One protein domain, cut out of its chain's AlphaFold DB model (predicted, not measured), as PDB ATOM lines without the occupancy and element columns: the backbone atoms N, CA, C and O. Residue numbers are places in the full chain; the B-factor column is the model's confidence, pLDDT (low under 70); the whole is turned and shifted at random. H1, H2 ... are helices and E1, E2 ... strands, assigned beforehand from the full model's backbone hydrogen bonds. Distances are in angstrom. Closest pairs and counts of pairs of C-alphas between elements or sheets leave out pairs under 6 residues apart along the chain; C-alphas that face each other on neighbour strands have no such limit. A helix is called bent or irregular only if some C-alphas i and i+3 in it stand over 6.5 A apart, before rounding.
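This is residues 33 to 160 of the 162 residues of the protein "Lipase" of Caldibacillus thermoamylovorans (UniProt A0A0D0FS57). Little regular structure is here: a small parallel sheet, E1 E5 E4 in order, lies at one end and the hairpin E2 and E3, with H1 packed on E3, at the other, while long stretches with no named element, residues 71 to 94 and 121 to 145, make up much of the rest. Short H2 lies near the middle, and H3 runs apart from the other helices. The 128 printed residues hold E1 E2 E3 H1 H2 E4 E5 H3, mixed class, with 43 residues in named elements; compact, radius of gyration of the C-alphas 15.7 A, spans 45 by 38 by 22 A.

Find C-alpha 36 at (-17.194, 51.023, 59.318), where E1, residues 36 to 38, begins. Then come E2, 44 to 46; E3, 53 to 55; irregular H1, 61 to 70, 15.0 A, with C-alphas 62 and 65 7.4 A apart; H2, 95 to 98; E4, 106 to 108; E5, 118 to 120; and H3, 146 to 159, 19.9 A, which ends with C-alpha 159 at (-30.712, 54.241, 57.860).

Look at N 119 and O 36, 2.8 A, between E1 and E5, and N 107 and O 118, 2.9 A, between E5 and E4. In the antiparallel hairpin, N 45 and O 54 are 2.8 A apart. The closest C-alphas of E3 and H1, Tyr 54 and Met 68, are 5.4 A apart. H3 has every O i to N i+4 pair within hydrogen-bond range, H1 4 of 6; H2 is too short.

The farthest C-alphas, Asp 33 and Val 49, are 46.6 A apart. The printed part has no cut; H1 to H2 and E5 to H3 are long links. Residues 136 to 144 have pLDDT under 70.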
ATOM      1  N   ASP A  33     -17.234  56.316  67.407       97.38
ATOM      2  CA  ASP A  33     -18.379  57.073  66.896       97.38
ATOM      3  C   ASP A  33     -18.558  56.959  65.371       97.38
ATOM      4  O   ASP A  33     -19.489  57.529  64.803       97.38
ATOM      5  N   VAL A  34     -17.714  56.177  64.690       98.06
ATOM      6  CA  VAL A  34     -17.768  55.983  63.235       98.06
ATOM      7  C   VAL A  34     -18.295  54.589  62.897       98.06
ATOM      8  O   VAL A  34     -17.898  53.585  63.490       98.06
ATOM      9  N   TYR A  35     -19.182  54.515  61.906       98.38
ATOM     10  CA  TYR A  35     -19.601  53.253  61.302       98.38
ATOM     11  C   TYR A  35     -18.607  52.828  60.219       98.38
ATOM     12  O   TYR A  35     -18.383  53.564  59.259       98.38
ATOM     13  N   TYR A  36     -18.060  51.619  60.336       98.44
ATOM     14  CA  TYR A  36     -17.194  51.023  59.318       98.44
ATOM     15  C   TYR A  36     -17.915  49.839  58.679       98.44
ATOM     16  O   TYR A  36     -18.362  48.931  59.380       98.44
ATOM     17  N   LEU A  37     -18.056  49.852  57.356       98.19
ATOM     18  CA  LEU A  37     -18.711  48.800  56.580       98.19
ATOM     19  C   LEU A  37     -17.697  48.261  55.572       98.19
ATOM     20  O   LEU A  37     -17.111  49.045  54.827       98.19
ATOM     21  N   SER A  38     -17.506  46.947  55.529       98.06
ATOM     22  CA  SER A  38     -16.609  46.306  54.566       98.06
ATOM     23  C   SER A  38     -17.346  45.304  53.692       98.06
ATOM     24  O   SER A  38     -18.117  44.468  54.169       98.06
ATOM     25  N   TYR A  39     -17.079  45.400  52.394       97.38
ATOM     26  CA  TYR A  39     -17.632  44.555  51.346       97.38
ATOM     27  C   TYR A  39     -16.474  43.833  50.672       97.38
ATOM     28  O   TYR A  39     -15.444  44.439  50.382       97.38
ATOM     29  N   THR A  40     -16.609  42.527  50.475       98.19
ATOM     30  CA  THR A  40     -15.504  41.674  50.030       98.19
ATOM     31  C   THR A  40     -15.981  40.765  48.912       98.19
ATOM     32  O   THR A  40     -16.960  40.048  49.099       98.19
ATOM     33  N   GLY A  41     -15.286  40.779  47.774       96.75
ATOM     34  CA  GLY A  41     -15.517  39.848  46.670       96.75
ATOM     35  C   GLY A  41     -14.674  38.584  46.799       96.75
ATOM     36  O   GLY A  41     -13.612  38.589  47.423       96.75
ATOM     37  N   ASN A  42     -15.151  37.499  46.198       98.00
ATOM     38  CA  ASN A  42     -14.350  36.319  45.904       98.00
ATOM     39  C   ASN A  42     -14.727  35.802  44.517       98.00
ATOM     40  O   ASN A  42     -15.862  35.388  44.297       98.00
ATOM     41  N   ALA A  43     -13.757  35.734  43.611       96.50
ATOM     42  CA  ALA A  43     -13.932  35.151  42.284       96.50
ATOM     43  C   ALA A  43     -12.980  33.967  42.077       96.50
ATOM     44  O   ALA A  43     -12.489  33.709  40.980       96.50
ATOM     45  N   SER A  44     -12.715  33.215  43.144       98.31
ATOM     46  CA  SER A  44     -11.810  32.072  43.117       98.31
ATOM     47  C   SER A  44     -12.395  30.854  43.835       98.31
ATOM     48  O   SER A  44     -13.198  30.978  44.761       98.31
ATOM     49  N   TYR A  45     -11.979  29.660  43.420       97.94
ATOM     50  CA  TYR A  45     -12.394  28.389  44.012       97.94
ATOM     51  C   TYR A  45     -11.190  27.548  44.420       97.94
ATOM     52  O   TYR A  45     -10.138  27.577  43.779       97.94
ATOM     53  N   ARG A  46     -11.354  26.743  45.472       98.19
ATOM     54  CA  ARG A  46     -10.314  25.824  45.939       98.19
ATOM     55  C   ARG A  46     -10.242  24.589  45.039       98.19
ATOM     56  O   ARG A  46     -11.175  23.791  44.996       98.19
ATOM     57  N   GLY A  47      -9.102  24.368  44.396       97.00
ATOM     58  CA  GLY A  47      -8.822  23.130  43.677       97.00
ATOM     59  C   GLY A  47      -8.707  21.941  44.632       97.00
ATOM     60  O   GLY A  47      -8.036  22.010  45.662       97.00
ATOM     61  N   VAL A  48      -9.342  20.823  44.283       94.56
ATOM     62  CA  VAL A  48      -9.404  19.635  45.154       94.56
ATOM     63  C   VAL A  48      -8.053  18.931  45.323       94.56
ATOM     64  O   VAL A  48      -7.798  18.374  46.384       94.56
ATOM     65  N   VAL A  49      -7.172  19.004  44.317       93.81
ATOM     66  CA  VAL A  49      -5.874  18.303  44.307       93.81
ATOM     67  C   VAL A  49      -4.786  19.091  45.043       93.81
ATOM     68  O   VAL A  49      -4.160  18.585  45.965       93.81
ATOM     69  N   THR A  50      -4.554  20.343  44.648       94.12
ATOM     70  CA  THR A  50      -3.467  21.183  45.192       94.12
ATOM     71  C   THR A  50      -3.880  21.923  46.469       94.12
ATOM     72  O   THR A  50      -3.047  22.356  47.274       94.12
ATOM     73  N   GLY A  51      -5.190  22.111  46.655       95.44
ATOM     74  CA  GLY A  51      -5.749  23.025  47.644       95.44
ATOM     75  C   GLY A  51      -5.448  24.501  47.371       95.44
ATOM     76  O   GLY A  51      -5.698  25.313  48.261       95.44
ATOM     77  N   ASN A  52      -4.879  24.832  46.208       98.12
ATOM     78  CA  ASN A  52      -4.684  26.208  45.751       98.12
ATOM     79  C   ASN A  52      -6.018  26.785  45.274       98.12
ATOM     80  O   ASN A  52      -6.952  26.034  44.983       98.12
ATOM     81  N   TYR A  53      -6.095  28.104  45.183       98.50
ATOM     82  CA  TYR A  53      -7.247  28.811  44.653       98.50
ATOM     83  C   TYR A  53      -7.011  29.202  43.198       98.50
ATOM     84  O   TYR A  53      -5.922  29.634  42.822       98.50
ATOM     85  N   TYR A  54      -8.040  29.010  42.383       98.31
ATOM     86  CA  TYR A  54      -8.028  29.268  40.950       98.31
ATOM     87  C   TYR A  54      -9.188  30.199  40.596       98.31
ATOM     88  O   TYR A  54     -10.237  30.103  41.234       98.31
ATOM     89  N   PRO A  55      -9.030  31.081  39.599       97.12
ATOM     90  CA  PRO A  55     -10.092  31.994  39.192       97.12
ATOM     91  C   PRO A  55     -11.303  31.224  38.649       97.12
ATOM     92  O   PRO A  55     -11.145  30.212  37.959       97.12
ATOM     93  N   ILE A  56     -12.513  31.691  38.962       94.56
ATOM     94  CA  ILE A  56     -13.757  31.184  38.363       94.56
ATOM     95  C   ILE A  56     -14.096  31.968  37.090       94.56
ATOM     96  O   ILE A  56     -13.525  33.020  36.820       94.56
ATOM     97  N   GLY A  57     -15.056  31.466  36.310       90.00
ATOM     98  CA  GLY A  57     -15.417  32.049  35.013       90.00
ATOM     99  C   GLY A  57     -16.007  33.464  35.057       90.00
ATOM    100  O   GLY A  57     -16.085  34.097  34.010       90.00
ATOM    101  N   THR A  58     -16.420  33.959  36.229       89.38
ATOM    102  CA  THR A  58     -16.873  35.349  36.384       89.38
ATOM    103  C   THR A  58     -15.719  36.338  36.521       89.38
ATOM    104  O   THR A  58     -15.928  37.519  36.290       89.38
ATOM    105  N   MET A  59     -14.507  35.874  36.847       92.19
ATOM    106  CA  MET A  59     -13.357  36.758  36.971       92.19
ATOM    107  C   MET A  59     -12.947  37.324  35.614       92.19
ATOM    108  O   MET A  59     -12.755  36.587  34.642       92.19
ATOM    109  N   HIS A  60     -12.693  38.626  35.582       90.38
ATOM    110  CA  HIS A  60     -12.182  39.312  34.418       90.38
ATOM    111  C   HIS A  60     -10.849  38.687  33.950       90.38
ATOM    112  O   HIS A  60      -9.913  38.553  34.748       90.38
ATOM    113  N   PRO A  61     -10.692  38.367  32.648       91.12
ATOM    114  CA  PRO A  61      -9.512  37.659  32.143       91.12
ATOM    115  C   PRO A  61      -8.162  38.337  32.424       91.12
ATOM    116  O   PRO A  61      -7.137  37.664  32.523       91.12
ATOM    117  N   LEU A  62      -8.139  39.667  32.590       91.69
ATOM    118  CA  LEU A  62      -6.913  40.398  32.956       91.69
ATOM    119  C   LEU A  62      -6.362  40.000  34.335       91.69
ATOM    120  O   LEU A  62      -5.171  40.180  34.582       91.69
ATOM    121  N   PHE A  63      -7.195  39.449  35.220       94.75
ATOM    122  CA  PHE A  63      -6.802  39.080  36.581       94.75
ATOM    123  C   PHE A  63      -6.474  37.602  36.742       94.75
ATOM    124  O   PHE A  63      -5.943  37.218  37.778       94.75
ATOM    125  N   THR A  64      -6.704  36.766  35.726       94.69
ATOM    126  CA  THR A  64      -6.511  35.310  35.816       94.69
ATOM    127  C   THR A  64      -5.115  34.937  36.323       94.69
ATOM    128  O   THR A  64      -4.988  34.146  37.258       94.69
ATOM    129  N   LEU A  65      -4.057  35.530  35.757       97.19
ATOM    130  CA  LEU A  65      -2.679  35.222  36.159       97.19
ATOM    131  C   LEU A  65      -2.350  35.737  37.568       97.19
ATOM    132  O   LEU A  65      -1.672  35.045  38.328       97.19
ATOM    133  N   ILE A  66      -2.855  36.919  37.928       97.94
ATOM    134  CA  ILE A  66      -2.657  37.518  39.255       97.94
ATOM    135  C   ILE A  66      -3.364  36.657  40.313       97.94
ATOM    136  O   ILE A  66      -2.746  36.254  41.298       97.94
ATOM    137  N   SER A  67      -4.613  36.271  40.049       98.31
ATOM    138  CA  SER A  67      -5.411  35.389  40.901       98.31
ATOM    139  C   SER A  67      -4.742  34.044  41.150       98.31
ATOM    140  O   SER A  67      -4.676  33.597  42.293       98.31
ATOM    141  N   MET A  68      -4.208  33.400  40.107       98.12
ATOM    142  CA  MET A  68      -3.502  32.122  40.243       98.12
ATOM    143  C   MET A  68      -2.228  32.251  41.088       98.12
ATOM    144  O   MET A  68      -1.935  31.370  41.904       98.12
ATOM    145  N   GLN A  69      -1.480  33.345  40.915       98.25
ATOM    146  CA  GLN A  69      -0.293  33.618  41.721       98.25
ATOM    147  C   GLN A  69      -0.673  33.797  43.195       98.25
ATOM    148  O   GLN A  69      -0.112  33.129  44.060       98.25
ATOM    149  N   MET A  70      -1.666  34.635  43.491       98.31
ATOM    150  CA  MET A  70      -2.163  34.843  44.855       98.31
ATOM    151  C   MET A  70      -2.747  33.563  45.461       98.31
ATOM    152  O   MET A  70      -2.475  33.244  46.616       98.31
ATOM    153  N   GLY A  71      -3.490  32.792  44.668       98.56
ATOM    154  CA  GLY A  71      -4.152  31.557  45.075       98.56
ATOM    155  C   GLY A  71      -3.211  30.384  45.346       98.56
ATOM    156  O   GLY A  71      -3.661  29.330  45.797       98.56
ATOM    157  N   SER A  72      -1.909  30.547  45.127       98.25
ATOM    158  CA  SER A  72      -0.884  29.551  45.460       98.25
ATOM    159  C   SER A  72       0.256  30.093  46.329       98.25
ATOM    160  O   SER A  72       1.096  29.316  46.783       98.25
ATOM    161  N   TYR A  73       0.287  31.402  46.592       98.38
ATOM    162  CA  TYR A  73       1.375  32.046  47.315       98.38
ATOM    163  C   TYR A  73       1.234  31.887  48.833       98.38
ATOM    164  O   TYR A  73       0.223  32.250  49.426       98.38
ATOM    165  N   THR A  74       2.297  31.402  49.473       97.75
ATOM    166  CA  THR A  74       2.419  31.354  50.937       97.75
ATOM    167  C   THR A  74       3.784  31.877  51.364       97.75
ATOM    168  O   THR A  74       4.772  31.678  50.653       97.75
ATOM    169  N   ARG A  75       3.865  32.503  52.537       97.56
ATOM    170  CA  ARG A  75       5.092  33.088  53.089       97.56
ATOM    171  C   ARG A  75       5.107  32.963  54.610       97.56
ATOM    172  O   ARG A  75       4.191  33.432  55.270       97.56
ATOM    173  N   GLN A  76       6.172  32.386  55.164       96.62
ATOM    174  CA  GLN A  76       6.341  32.228  56.619       96.62
ATOM    175  C   GLN A  76       7.066  33.409  57.285       96.62
ATOM    176  O   GLN A  76       6.905  33.645  58.476       96.62
ATOM    177  N   SER A  77       7.879  34.149  56.529       93.00
ATOM    178  CA  SER A  77       8.627  35.314  57.005       93.00
ATOM    179  C   SER A  77       8.956  36.246  55.827       93.00
ATOM    180  O   SER A  77       9.164  35.736  54.719       93.00
ATOM    181  N   PRO A  78       9.007  37.578  56.019       91.19
ATOM    182  CA  PRO A  78       8.648  38.302  57.244       91.19
ATOM    183  C   PRO A  78       7.140  38.251  57.536       91.19
ATOM    184  O   PRO A  78       6.339  37.879  56.670       91.19
ATOM    185  N   ALA A  79       6.770  38.599  58.773       87.19
ATOM    186  CA  ALA A  79       5.377  38.795  59.165       87.19
ATOM    187  C   ALA A  79       4.739  39.940  58.344       87.19
ATOM    188  O   ALA A  79       5.470  40.812  57.895       87.19
ATOM    189  N   PRO A  80       3.413  39.955  58.131       93.00
ATOM    190  CA  PRO A  80       2.466  38.919  58.527       93.00
ATOM    191  C   PRO A  80       2.666  37.626  57.721       93.00
ATOM    192  O   PRO A  80       3.102  37.649  56.564       93.00
ATOM    193  N   VAL A  81       2.380  36.497  58.373       96.56
ATOM    194  CA  VAL A  81       2.420  35.165  57.757       96.56
ATOM    195  C   VAL A  81       1.290  35.062  56.738       96.56
ATOM    196  O   VAL A  81       0.136  35.365  57.044       96.56
ATOM    197  N   ILE A  82       1.635  34.613  55.535       97.94
ATOM    198  CA  ILE A  82       0.696  34.326  54.454       97.94
ATOM    199  C   ILE A  82       0.535  32.812  54.392       97.94
ATOM    200  O   ILE A  82       1.374  32.105  53.829       97.94
ATOM    201  N   ASP A  83      -0.509  32.308  55.036       97.25
ATOM    202  CA  ASP A  83      -0.864  30.894  55.033       97.25
ATOM    203  C   ASP A  83      -1.988  30.599  54.021       97.25
ATOM    204  O   ASP A  83      -2.351  31.421  53.178       97.25
ATOM    205  N   ARG A  84      -2.562  29.394  54.096       97.81
ATOM    206  CA  ARG A  84      -3.621  28.975  53.174       97.81
ATOM    207  C   ARG A  84      -4.928  29.770  53.311       97.81
ATOM    208  O   ARG A  84      -5.740  29.700  52.390       97.81
ATOM    209  N   SER A  85      -5.154  30.514  54.399       97.62
ATOM    210  CA  SER A  85      -6.354  31.347  54.545       97.62
ATOM    211  C   SER A  85      -6.327  32.585  53.650       97.62
ATOM    212  O   SER A  85      -7.365  33.206  53.446       97.62
ATOM    213  N   TRP A  86      -5.161  32.950  53.113       98.56
ATOM    214  CA  TRP A  86      -5.007  34.087  52.206       98.56
ATOM    215  C   TRP A  86      -5.351  33.759  50.759       98.56
ATOM    216  O   TRP A  86      -5.643  34.660  49.988       98.56
ATOM    217  N   LEU A  87      -5.340  32.490  50.367       98.69
ATOM    218  CA  LEU A  87      -5.449  32.103  48.960       98.69
ATOM    219  C   LEU A  87      -6.762  32.527  48.254       98.69
ATOM    220  O   LEU A  87      -6.669  32.881  47.075       98.69
ATOM    221  N   PRO A  88      -7.955  32.535  48.894       98.81
ATOM    222  CA  PRO A  88      -9.159  33.062  48.249       98.81
ATOM    223  C   PRO A  88      -8.990  34.540  47.882       98.81
ATOM    224  O   PRO A  88      -8.510  35.329  48.700       98.81
ATOM    225  N   ASN A  89      -9.379  34.928  46.667       98.75
ATOM    226  CA  ASN A  89      -9.172  36.277  46.145       98.75
ATOM    227  C   ASN A  89     -10.208  36.688  45.083       98.75
ATOM    228  O   ASN A  89     -10.873  35.852  44.469       98.75
ATOM    229  N   ASP A  90     -10.304  37.994  44.851       97.81
ATOM    230  CA  ASP A  90     -11.132  38.631  43.815       97.81
ATOM    231  C   ASP A  90     -10.343  38.940  42.524       97.81
ATOM    232  O   ASP A  90     -10.822  39.647  41.641       97.81
ATOM    233  N   GLY A  91      -9.118  38.417  42.411       97.50
ATOM    234  CA  GLY A  91      -8.206  38.653  41.295       97.50
ATOM    235  C   GLY A  91      -7.126  39.700  41.557       97.50
ATOM    236  O   GLY A  91      -6.101  39.658  40.879       97.50
ATOM    237  N   ILE A  92      -7.305  40.578  42.550       97.81
ATOM    238  CA  ILE A  92      -6.327  41.616  42.926       97.81
ATOM    239  C   ILE A  92      -6.028  41.605  44.433       97.81
ATOM    240  O   ILE A  92      -4.891  41.851  44.832       97.81
ATOM    241  N   VAL A  93      -7.014  41.293  45.279       98.44
ATOM    242  CA  VAL A  93      -6.922  41.325  46.746       98.44
ATOM    243  C   VAL A  93      -7.384  39.996  47.354       98.44
ATOM    244  O   VAL A  93      -8.335  39.356  46.908       98.44
ATOM    245  N   ASN A  94      -6.688  39.552  48.404       98.75
ATOM    246  CA  ASN A  94      -7.066  38.365  49.168       98.75
ATOM    247  C   ASN A  94      -8.329  38.640  50.003       98.75
ATOM    248  O   ASN A  94      -8.401  39.650  50.706       98.75
ATOM    249  N   VAL A  95      -9.272  37.694  50.036       98.75
ATOM    250  CA  VAL A  95     -10.544  37.797  50.781       98.75
ATOM    251  C   VAL A  95     -10.313  38.127  52.253       98.75
ATOM    252  O   VAL A  95     -11.025  38.943  52.828       98.75
ATOM    253  N   VAL A  96      -9.309  37.511  52.882       98.25
ATOM    254  CA  VAL A  96      -9.005  37.755  54.300       98.25
ATOM    255  C   VAL A  96      -8.585  39.206  54.567       98.25
ATOM    256  O   VAL A  96      -8.924  39.746  55.614       98.25
ATOM    257  N   SER A  97      -7.907  39.844  53.608       98.19
ATOM    258  CA  SER A  97      -7.393  41.214  53.725       98.19
ATOM    259  C   SER A  97      -8.496  42.262  53.541       98.19
ATOM    260  O   SER A  97      -8.500  43.295  54.201       98.19
ATOM    261  N   ALA A  98      -9.476  41.982  52.678       98.25
ATOM    262  CA  ALA A  98     -10.552  42.918  52.347       98.25
ATOM    263  C   ALA A  98     -11.649  43.035  53.428       98.25
ATOM    264  O   ALA A  98     -12.481  43.940  53.366       98.25
ATOM    265  N   LYS A  99     -11.677  42.132  54.419       98.06
ATOM    266  CA  LYS A  99     -12.722  42.121  55.456       98.06
ATOM    267  C   LYS A  99     -12.559  43.231  56.485       98.06
ATOM    268  O   LYS A  99     -13.559  43.806  56.904       98.06
ATOM    269  N   TYR A 100     -11.345  43.484  56.954       98.12
ATOM    270  CA  TYR A 100     -11.039  44.518  57.944       98.12
ATOM    271  C   TYR A 100      -9.521  44.610  58.154       98.12
ATOM    272  O   TYR A 100      -8.811  43.626  57.930       98.12
ATOM    273  N   PRO A 101      -9.011  45.744  58.663       97.88
ATOM    274  CA  PRO A 101      -7.617  45.864  59.068       97.88
ATOM    275  C   PRO A 101      -7.304  44.938  60.252       97.88
ATOM    276  O   PRO A 101      -8.022  44.913  61.256       97.88
ATOM    277  N   PHE A 102      -6.225  44.161  60.166       96.38
ATOM    278  CA  PHE A 102      -5.854  43.259  61.257       96.38
ATOM    279  C   PHE A 102      -5.466  44.025  62.520       96.38
ATOM    280  O   PHE A 102      -4.746  45.015  62.463       96.38
ATOM    281  N   GLY A 103      -5.938  43.534  63.668       95.94
ATOM    282  CA  GLY A 103      -5.769  44.193  64.964       95.94
ATOM    283  C   GLY A 103      -6.854  45.224  65.292       95.94
ATOM    284  O   GLY A 103      -6.930  45.660  66.437       95.94
ATOM    285  N   HIS A 104      -7.729  45.573  64.343       98.12
ATOM    286  CA  HIS A 104      -8.824  46.511  64.587       98.12
ATOM    287  C   HIS A 104     -10.107  45.798  65.060       98.12
ATOM    288  O   HIS A 104     -10.359  44.650  64.667       98.12
ATOM    289  N   PRO A 105     -10.962  46.474  65.859       98.25
ATOM    290  CA  PRO A 105     -12.271  45.953  66.242       98.25
ATOM    291  C   PRO A 105     -13.119  45.634  65.008       98.25
ATOM    292  O   PRO A 105     -13.304  46.481  64.133       98.25
ATOM    293  N   ASN A 106     -13.637  44.413  64.933       98.00
ATOM    294  CA  ASN A 106     -14.435  43.938  63.809       98.00
ATOM    295  C   ASN A 106     -15.501  42.948  64.282       98.00
ATOM    296  O   ASN A 106     -15.378  42.332  65.343       98.00
ATOM    297  N   SER A 107     -16.562  42.818  63.493       97.19
ATOM    298  CA  SER A 107     -17.650  41.877  63.728       97.19
ATOM    299  C   SER A 107     -18.255  41.467  62.380       97.19
ATOM    300  O   SER A 107     -18.462  42.331  61.521       97.19
ATOM    301  N   PRO A 108     -18.530  40.173  62.144       97.44
ATOM    302  CA  PRO A 108     -19.391  39.761  61.042       97.44
ATOM    303  C   PRO A 108     -20.749  40.453  61.149       97.44
ATOM    304  O   PRO A 108     -21.321  40.522  62.237       97.44
ATOM    305  N   TYR A 109     -21.255  40.967  60.031       96.50
ATOM    306  CA  TYR A 109     -22.575  41.579  59.980       96.50
ATOM    307  C   TYR A 109     -23.643  40.540  60.341       96.50
ATOM    308  O   TYR A 109     -23.786  39.517  59.672       96.50
ATOM    309  N   ASP A 110     -24.394  40.822  61.401       94.12
ATOM    310  CA  ASP A 110     -25.409  39.944  61.996       94.12
ATOM    311  C   ASP A 110     -26.839  40.483  61.806       94.12
ATOM    312  O   ASP A 110     -27.783  39.997  62.424       94.12
ATOM    313  N   GLY A 111     -27.004  41.489  60.943       93.75
ATOM    314  CA  GLY A 111     -28.256  42.223  60.753       93.75
ATOM    315  C   GLY A 111     -28.230  43.628  61.358       93.75
ATOM    316  O   GLY A 111     -28.954  44.499  60.877       93.75
ATOM    317  N   ALA A 112     -27.350  43.895  62.331       94.19
ATOM    318  CA  ALA A 112     -27.182  45.210  62.945       94.19
ATOM    319  C   ALA A 112     -25.819  45.832  62.594       94.19
ATOM    320  O   ALA A 112     -24.784  45.174  62.660       94.19
ATOM    321  N   ILE A 113     -25.812  47.122  62.242       97.00
ATOM    322  CA  ILE A 113     -24.581  47.877  61.966       97.00
ATOM    323  C   ILE A 113     -24.166  48.613  63.244       97.00
ATOM    324  O   ILE A 113     -24.942  49.390  63.800       97.00
ATOM    325  N   LYS A 114     -22.943  48.362  63.716       96.81
ATOM    326  CA  LYS A 114     -22.402  48.861  64.990       96.81
ATOM    327  C   LYS A 114     -21.344  49.944  64.733       96.81
ATOM    328  O   LYS A 114     -20.534  49.798  63.817       96.81
ATOM    329  N   GLN A 115     -21.336  51.018  65.526       97.81
ATOM    330  CA  GLN A 115     -20.240  52.002  65.512       97.81
ATOM    331  C   GLN A 115     -18.982  51.408  66.155       97.81
ATOM    332  O   GLN A 115     -19.057  50.441  66.915       97.81
ATOM    333  N   GLY A 116     -17.814  51.973  65.849       98.12
ATOM    334  CA  GLY A 116     -16.561  51.597  66.502       98.12
ATOM    335  C   GLY A 116     -15.972  50.261  66.076       98.12
ATOM    336  O   GLY A 116     -14.939  49.861  66.611       98.12
ATOM    337  N   VAL A 117     -16.595  49.569  65.122       98.31
ATOM    338  CA  VAL A 117     -16.144  48.271  64.614       98.31
ATOM    339  C   VAL A 117     -16.321  48.191  63.103       98.31
ATOM    340  O   VAL A 117     -17.246  48.778  62.542       98.31
ATOM    341  N   TRP A 118     -15.463  47.413  62.449       98.56
ATOM    342  CA  TRP A 118     -15.650  46.991  61.063       98.56
ATOM    343  C   TRP A 118     -16.757  45.941  60.971       98.56
ATOM    344  O   TRP A 118     -16.581  44.803  61.405       98.56
ATOM    345  N   ASN A 119     -17.901  46.332  60.408       98.38
ATOM    346  CA  ASN A 119     -19.030  45.455  60.114       98.38
ATOM    347  C   ASN A 119     -18.748  44.739  58.789       98.38
ATOM    348  O   ASN A 119     -18.953  45.304  57.713       98.38
ATOM    349  N   SER A 120     -18.243  43.510  58.883       97.88
ATOM    350  CA  SER A 120     -17.861  42.708  57.717       97.88
ATOM    351  C   SER A 120     -19.064  41.985  57.128       97.88
ATOM    352  O   SER A 120     -19.623  41.072  57.738       97.88
ATOM    353  N   PHE A 121     -19.491  42.422  55.946       97.62
ATOM    354  CA  PHE A 121     -20.628  41.828  55.253       97.62
ATOM    355  C   PHE A 121     -20.285  40.436  54.697       97.62
ATOM    356  O   PHE A 121     -19.105  40.097  54.548       97.62
ATOM    357  N   PRO A 122     -21.304  39.609  54.394       96.94
ATOM    358  CA  PRO A 122     -21.093  38.343  53.704       96.94
ATOM    359  C   PRO A 122     -20.253  38.522  52.433       96.94
ATOM    360  O   PRO A 122     -20.437  39.489  51.693       96.94
ATOM    361  N   VAL A 123     -19.338  37.578  52.195       97.44
ATOM    362  CA  VAL A 123     -18.483  37.581  51.002       97.44
ATOM    363  C   VAL A 123     -19.355  37.428  49.757       97.44
ATOM    364  O   VAL A 123     -20.243  36.575  49.701       97.44
ATOM    365  N   MET A 124     -19.097  38.267  48.763       94.94
ATOM    366  CA  MET A 124     -19.787  38.280  47.483       94.94
ATOM    367  C   MET A 124     -19.119  37.259  46.562       94.94
ATOM    368  O   MET A 124     -18.171  37.558  45.837       94.94
ATOM    369  N   GLU A 125     -19.586  36.017  46.653       94.81
ATOM    370  CA  GLU A 125     -19.108  34.928  45.804       94.81
ATOM    371  C   GLU A 125     -19.449  35.205  44.334       94.81
ATOM    372  O   GLU A 125     -20.574  35.570  43.988       94.81
ATOM    373  N   GLY A 126     -18.464  35.022  43.465       92.06
ATOM    374  CA  GLY A 126     -18.552  35.329  42.045       92.06
ATOM    375  C   GLY A 126     -18.194  36.762  41.666       92.06
ATOM    376  O   GLY A 126     -18.172  37.032  40.469       92.06
ATOM    377  N   TRP A 127     -17.887  37.639  42.626       93.06
ATOM    378  CA  TRP A 127     -17.487  39.021  42.350       93.06
ATOM    379  C   TRP A 127     -15.970  39.150  42.308       93.06
ATOM    380  O   TRP A 127     -15.283  38.810  43.280       93.06
ATOM    381  N   ASP A 128     -15.459  39.649  41.189       94.19
ATOM    382  CA  ASP A 128     -14.073  40.069  41.055       94.19
ATOM    383  C   ASP A 128     -13.869  41.523  41.503       94.19
ATOM    384  O   ASP A 128     -14.802  42.237  41.882       94.19
ATOM    385  N   HIS A 129     -12.612  41.959  41.490       95.19
ATOM    386  CA  HIS A 129     -12.216  43.270  41.983       95.19
ATOM    387  C   HIS A 129     -12.941  44.446  41.301       95.19
ATOM    388  O   HIS A 129     -13.184  45.481  41.923       95.19
ATOM    389  N   MET A 130     -13.284  44.310  40.020       91.56
ATOM    390  CA  MET A 130     -13.827  45.391  39.195       91.56
ATOM    391  C   MET A 130     -15.349  45.371  39.099       91.56
ATOM    392  O   MET A 130     -15.934  46.392  38.714       91.56
ATOM    393  N   ASP A 131     -15.997  44.272  39.489       89.56
ATOM    394  CA  ASP A 131     -17.458  44.184  39.568       89.56
ATOM    395  C   ASP A 131     -18.038  45.268  40.484       89.56
ATOM    396  O   ASP A 131     -19.049  45.890  40.153       89.56
ATOM    397  N   PHE A 132     -17.341  45.592  41.580       90.50
ATOM    398  CA  PHE A 132     -17.745  46.645  42.515       90.50
ATOM    399  C   PHE A 132     -17.861  48.033  41.887       90.50
ATOM    400  O   PHE A 132     -18.597  48.853  42.418       90.50
ATOM    401  N   ILE A 133     -17.166  48.318  40.786       89.81
ATOM    402  CA  ILE A 133     -17.151  49.648  40.153       89.81
ATOM    403  C   ILE A 133     -17.672  49.638  38.714       89.81
ATOM    404  O   ILE A 133     -17.553  50.640  38.010       89.81
ATOM    405  N   ASN A 134     -18.255  48.522  38.267       84.38
ATOM    406  CA  ASN A 134     -18.826  48.357  36.928       84.38
ATOM    407  C   ASN A 134     -17.868  48.739  35.777       84.38
ATOM    408  O   ASN A 134     -18.305  49.227  34.732       84.38
ATOM    409  N   PHE A 135     -16.555  48.565  35.957       74.69
ATOM    410  CA  PHE A 135     -15.547  49.178  35.079       74.69
ATOM    411  C   PHE A 135     -15.647  48.754  33.607       74.69
ATOM    412  O   PHE A 135     -15.263  49.522  32.730       74.69
ATOM    413  N   ILE A 136     -16.170  47.560  33.307       61.31
ATOM    414  CA  ILE A 136     -16.263  47.049  31.924       61.31
ATOM    415  C   ILE A 136     -17.707  46.670  31.558       61.31
ATOM    416  O   ILE A 136     -17.935  45.958  30.589       61.31
ATOM    417  N   GLY A 137     -18.705  47.182  32.292       57.12
ATOM    418  CA  GLY A 137     -20.114  46.885  32.028       57.12
ATOM    419  C   GLY A 137     -20.349  45.382  32.025       57.12
ATOM    420  O   GLY A 137     -20.563  44.819  30.952       57.12
ATOM    421  N   SER A 138     -20.229  44.743  33.195       49.91
ATOM    422  CA  SER A 138     -20.232  43.287  33.366       49.91
ATOM    423  C   SER A 138     -21.528  42.647  32.849       49.91
ATOM    424  O   SER A 138     -22.409  42.228  33.584       49.91
ATOM    425  N   ASN A 139     -21.580  42.463  31.530       43.56
ATOM    426  CA  ASN A 139     -22.311  41.407  30.840       43.56
ATOM    427  C   ASN A 139     -21.580  40.062  31.015       43.56
ATOM    428  O   ASN A 139     -21.710  39.156  30.191       43.56
ATOM    429  N   THR A 140     -20.780  39.932  32.075       49.47
ATOM    430  CA  THR A 140     -20.357  38.651  32.611       49.47
ATOM    431  C   THR A 140     -21.634  37.861  32.909       49.47
ATOM    432  O   THR A 140     -22.530  38.394  33.564       49.47
ATOM    433  N   PRO A 141     -21.790  36.621  32.419       41.47
ATOM    434  CA  PRO A 141     -22.949  35.800  32.748       41.47
ATOM    435  C   PRO A 141     -22.972  35.522  34.262       41.47
ATOM    436  O   PRO A 141     -22.313  34.610  34.751       41.47
ATOM    437  N   GLY A 142     -23.692  36.354  35.014       49.66
ATOM    438  CA  GLY A 142     -23.738  36.353  36.473       49.66
ATOM    439  C   GLY A 142     -24.617  37.504  36.958       49.66
ATOM    440  O   GLY A 142     -24.307  38.666  36.742       49.66
ATOM    441  N   TYR A 143     -25.764  37.171  37.547       50.78
ATOM    442  CA  TYR A 143     -26.899  38.047  37.872       50.78
ATOM    443  C   TYR A 143     -26.614  39.095  38.967       50.78
ATOM    444  O   TYR A 143     -27.233  39.080  40.032       50.78
ATOM    445  N   PHE A 144     -25.700  40.026  38.733       64.81
ATOM    446  CA  PHE A 144     -25.327  41.018  39.732       64.81
ATOM    447  C   PHE A 144     -25.777  42.414  39.310       64.81
ATOM    448  O   PHE A 144     -25.202  43.056  38.438       64.81
ATOM    449  N   SER A 145     -26.857  42.895  39.931       77.38
ATOM    450  CA  SER A 145     -27.319  44.268  39.731       77.38
ATOM    451  C   SER A 145     -26.423  45.214  40.522       77.38
ATOM    452  O   SER A 145     -26.658  45.440  41.707       77.38
ATOM    453  N   ILE A 146     -25.409  45.788  39.869       86.06
ATOM    454  CA  ILE A 146     -24.540  46.793  40.499       86.06
ATOM    455  C   ILE A 146     -25.342  48.009  40.988       86.06
ATOM    456  O   ILE A 146     -25.080  48.548  42.061       86.06
ATOM    457  N   TYR A 147     -26.400  48.381  40.260       85.94
ATOM    458  CA  TYR A 147     -27.356  49.401  40.692       85.94
ATOM    459  C   TYR A 147     -28.115  48.987  41.956       85.94
ATOM    460  O   TYR A 147     -28.253  49.790  42.872       85.94
ATOM    461  N   GLY A 148     -28.594  47.741  42.020       88.38
ATOM    462  CA  GLY A 148     -29.242  47.195  43.214       88.38
ATOM    463  C   GLY A 148     -28.300  47.193  44.415       88.38
ATOM    464  O   GLY A 148     -28.660  47.702  45.469       88.38
ATOM    465  N   TYR A 149     -27.062  46.733  44.218       90.25
ATOM    466  CA  TYR A 149     -26.014  46.752  45.236       90.25
ATOM    467  C   TYR A 149     -25.783  48.162  45.795       90.25
ATOM    468  O   TYR A 149     -25.853  48.364  47.006       90.25
ATOM    469  N   TYR A 150     -25.568  49.161  44.935       93.12
ATOM    470  CA  TYR A 150     -25.341  50.530  45.399       93.12
ATOM    471  C   TYR A 150     -26.587  51.177  46.015       93.12
ATOM    472  O   TYR A 150     -26.447  51.950  46.962       93.12
ATOM    473  N   ASN A 151     -27.793  50.837  45.549       93.94
ATOM    474  CA  ASN A 151     -29.034  51.251  46.209       93.94
ATOM    475  C   ASN A 151     -29.130  50.670  47.626       93.94
ATOM    476  O   ASN A 151     -29.478  51.394  48.557       93.94
ATOM    477  N   ASP A 152     -28.770  49.401  47.820       93.25
ATOM    478  CA  ASP A 152     -28.750  48.772  49.142       93.25
ATOM    479  C   ASP A 152     -27.710  49.418  50.061       93.25
ATOM    480  O   ASP A 152     -28.006  49.707  51.223       93.25
ATOM    481  N   VAL A 153     -26.506  49.703  49.550       95.12
ATOM    482  CA  VAL A 153     -25.466  50.432  50.296       95.12
ATOM    483  C   VAL A 153     -25.970  51.819  50.703       95.12
ATOM    484  O   VAL A 153     -25.851  52.189  51.872       95.12
ATOM    485  N   ALA A 154     -26.578  52.566  49.778       96.69
ATOM    486  CA  ALA A 154     -27.120  53.895  50.048       96.69
ATOM    487  C   ALA A 154     -28.235  53.854  51.103       96.69
ATOM    488  O   ALA A 154     -28.204  54.632  52.058       96.69
ATOM    489  N   ASN A 155     -29.172  52.910  50.985       96.44
ATOM    490  CA  ASN A 155     -30.251  52.719  51.954       96.44
ATOM    491  C   ASN A 155     -29.712  52.363  53.346       96.44
ATOM    492  O   ASN A 155     -30.172  52.924  54.341       96.44
ATOM    493  N   ARG A 156     -28.701  51.486  53.431       95.31
ATOM    494  CA  ARG A 156     -28.049  51.137  54.703       95.31
ATOM    495  C   ARG A 156     -27.425  52.354  55.356       95.31
ATOM    496  O   ARG A 156     -27.740  52.624  56.509       95.31
ATOM    497  N   VAL A 157     -26.593  53.095  54.624       96.25
ATOM    498  CA  VAL A 157     -25.921  54.292  55.154       96.25
ATOM    499  C   VAL A 157     -26.946  55.352  55.566       96.25
ATOM    500  O   VAL A 157     -26.798  55.955  56.623       96.25
ATOM    501  N   HIS A 158     -28.021  55.532  54.793       96.50
ATOM    502  CA  HIS A 158     -29.107  56.455  55.132       96.50
ATOM    503  C   HIS A 158     -29.863  56.064  56.413       96.50
ATOM    504  O   HIS A 158     -30.327  56.938  57.140       96.50
ATOM    505  N   SER A 159     -29.985  54.764  56.695       95.00
ATOM    506  CA  SER A 159     -30.712  54.241  57.860       95.00
ATOM    507  C   SER A 159     -29.929  54.278  59.177       95.00
ATOM    508  O   SER A 159     -30.502  53.993  60.228       95.00
ATOM    509  N   LEU A 160     -28.631  54.598  59.135       96.00
ATOM    510  CA  LEU A 160     -27.794  54.655  60.332       96.00
ATOM    511  C   LEU A 160     -28.281  55.764  61.265       96.00
ATOM    512  O   LEU A 160     -28.590  56.877  60.832       96.00
TER     513      LEU A 160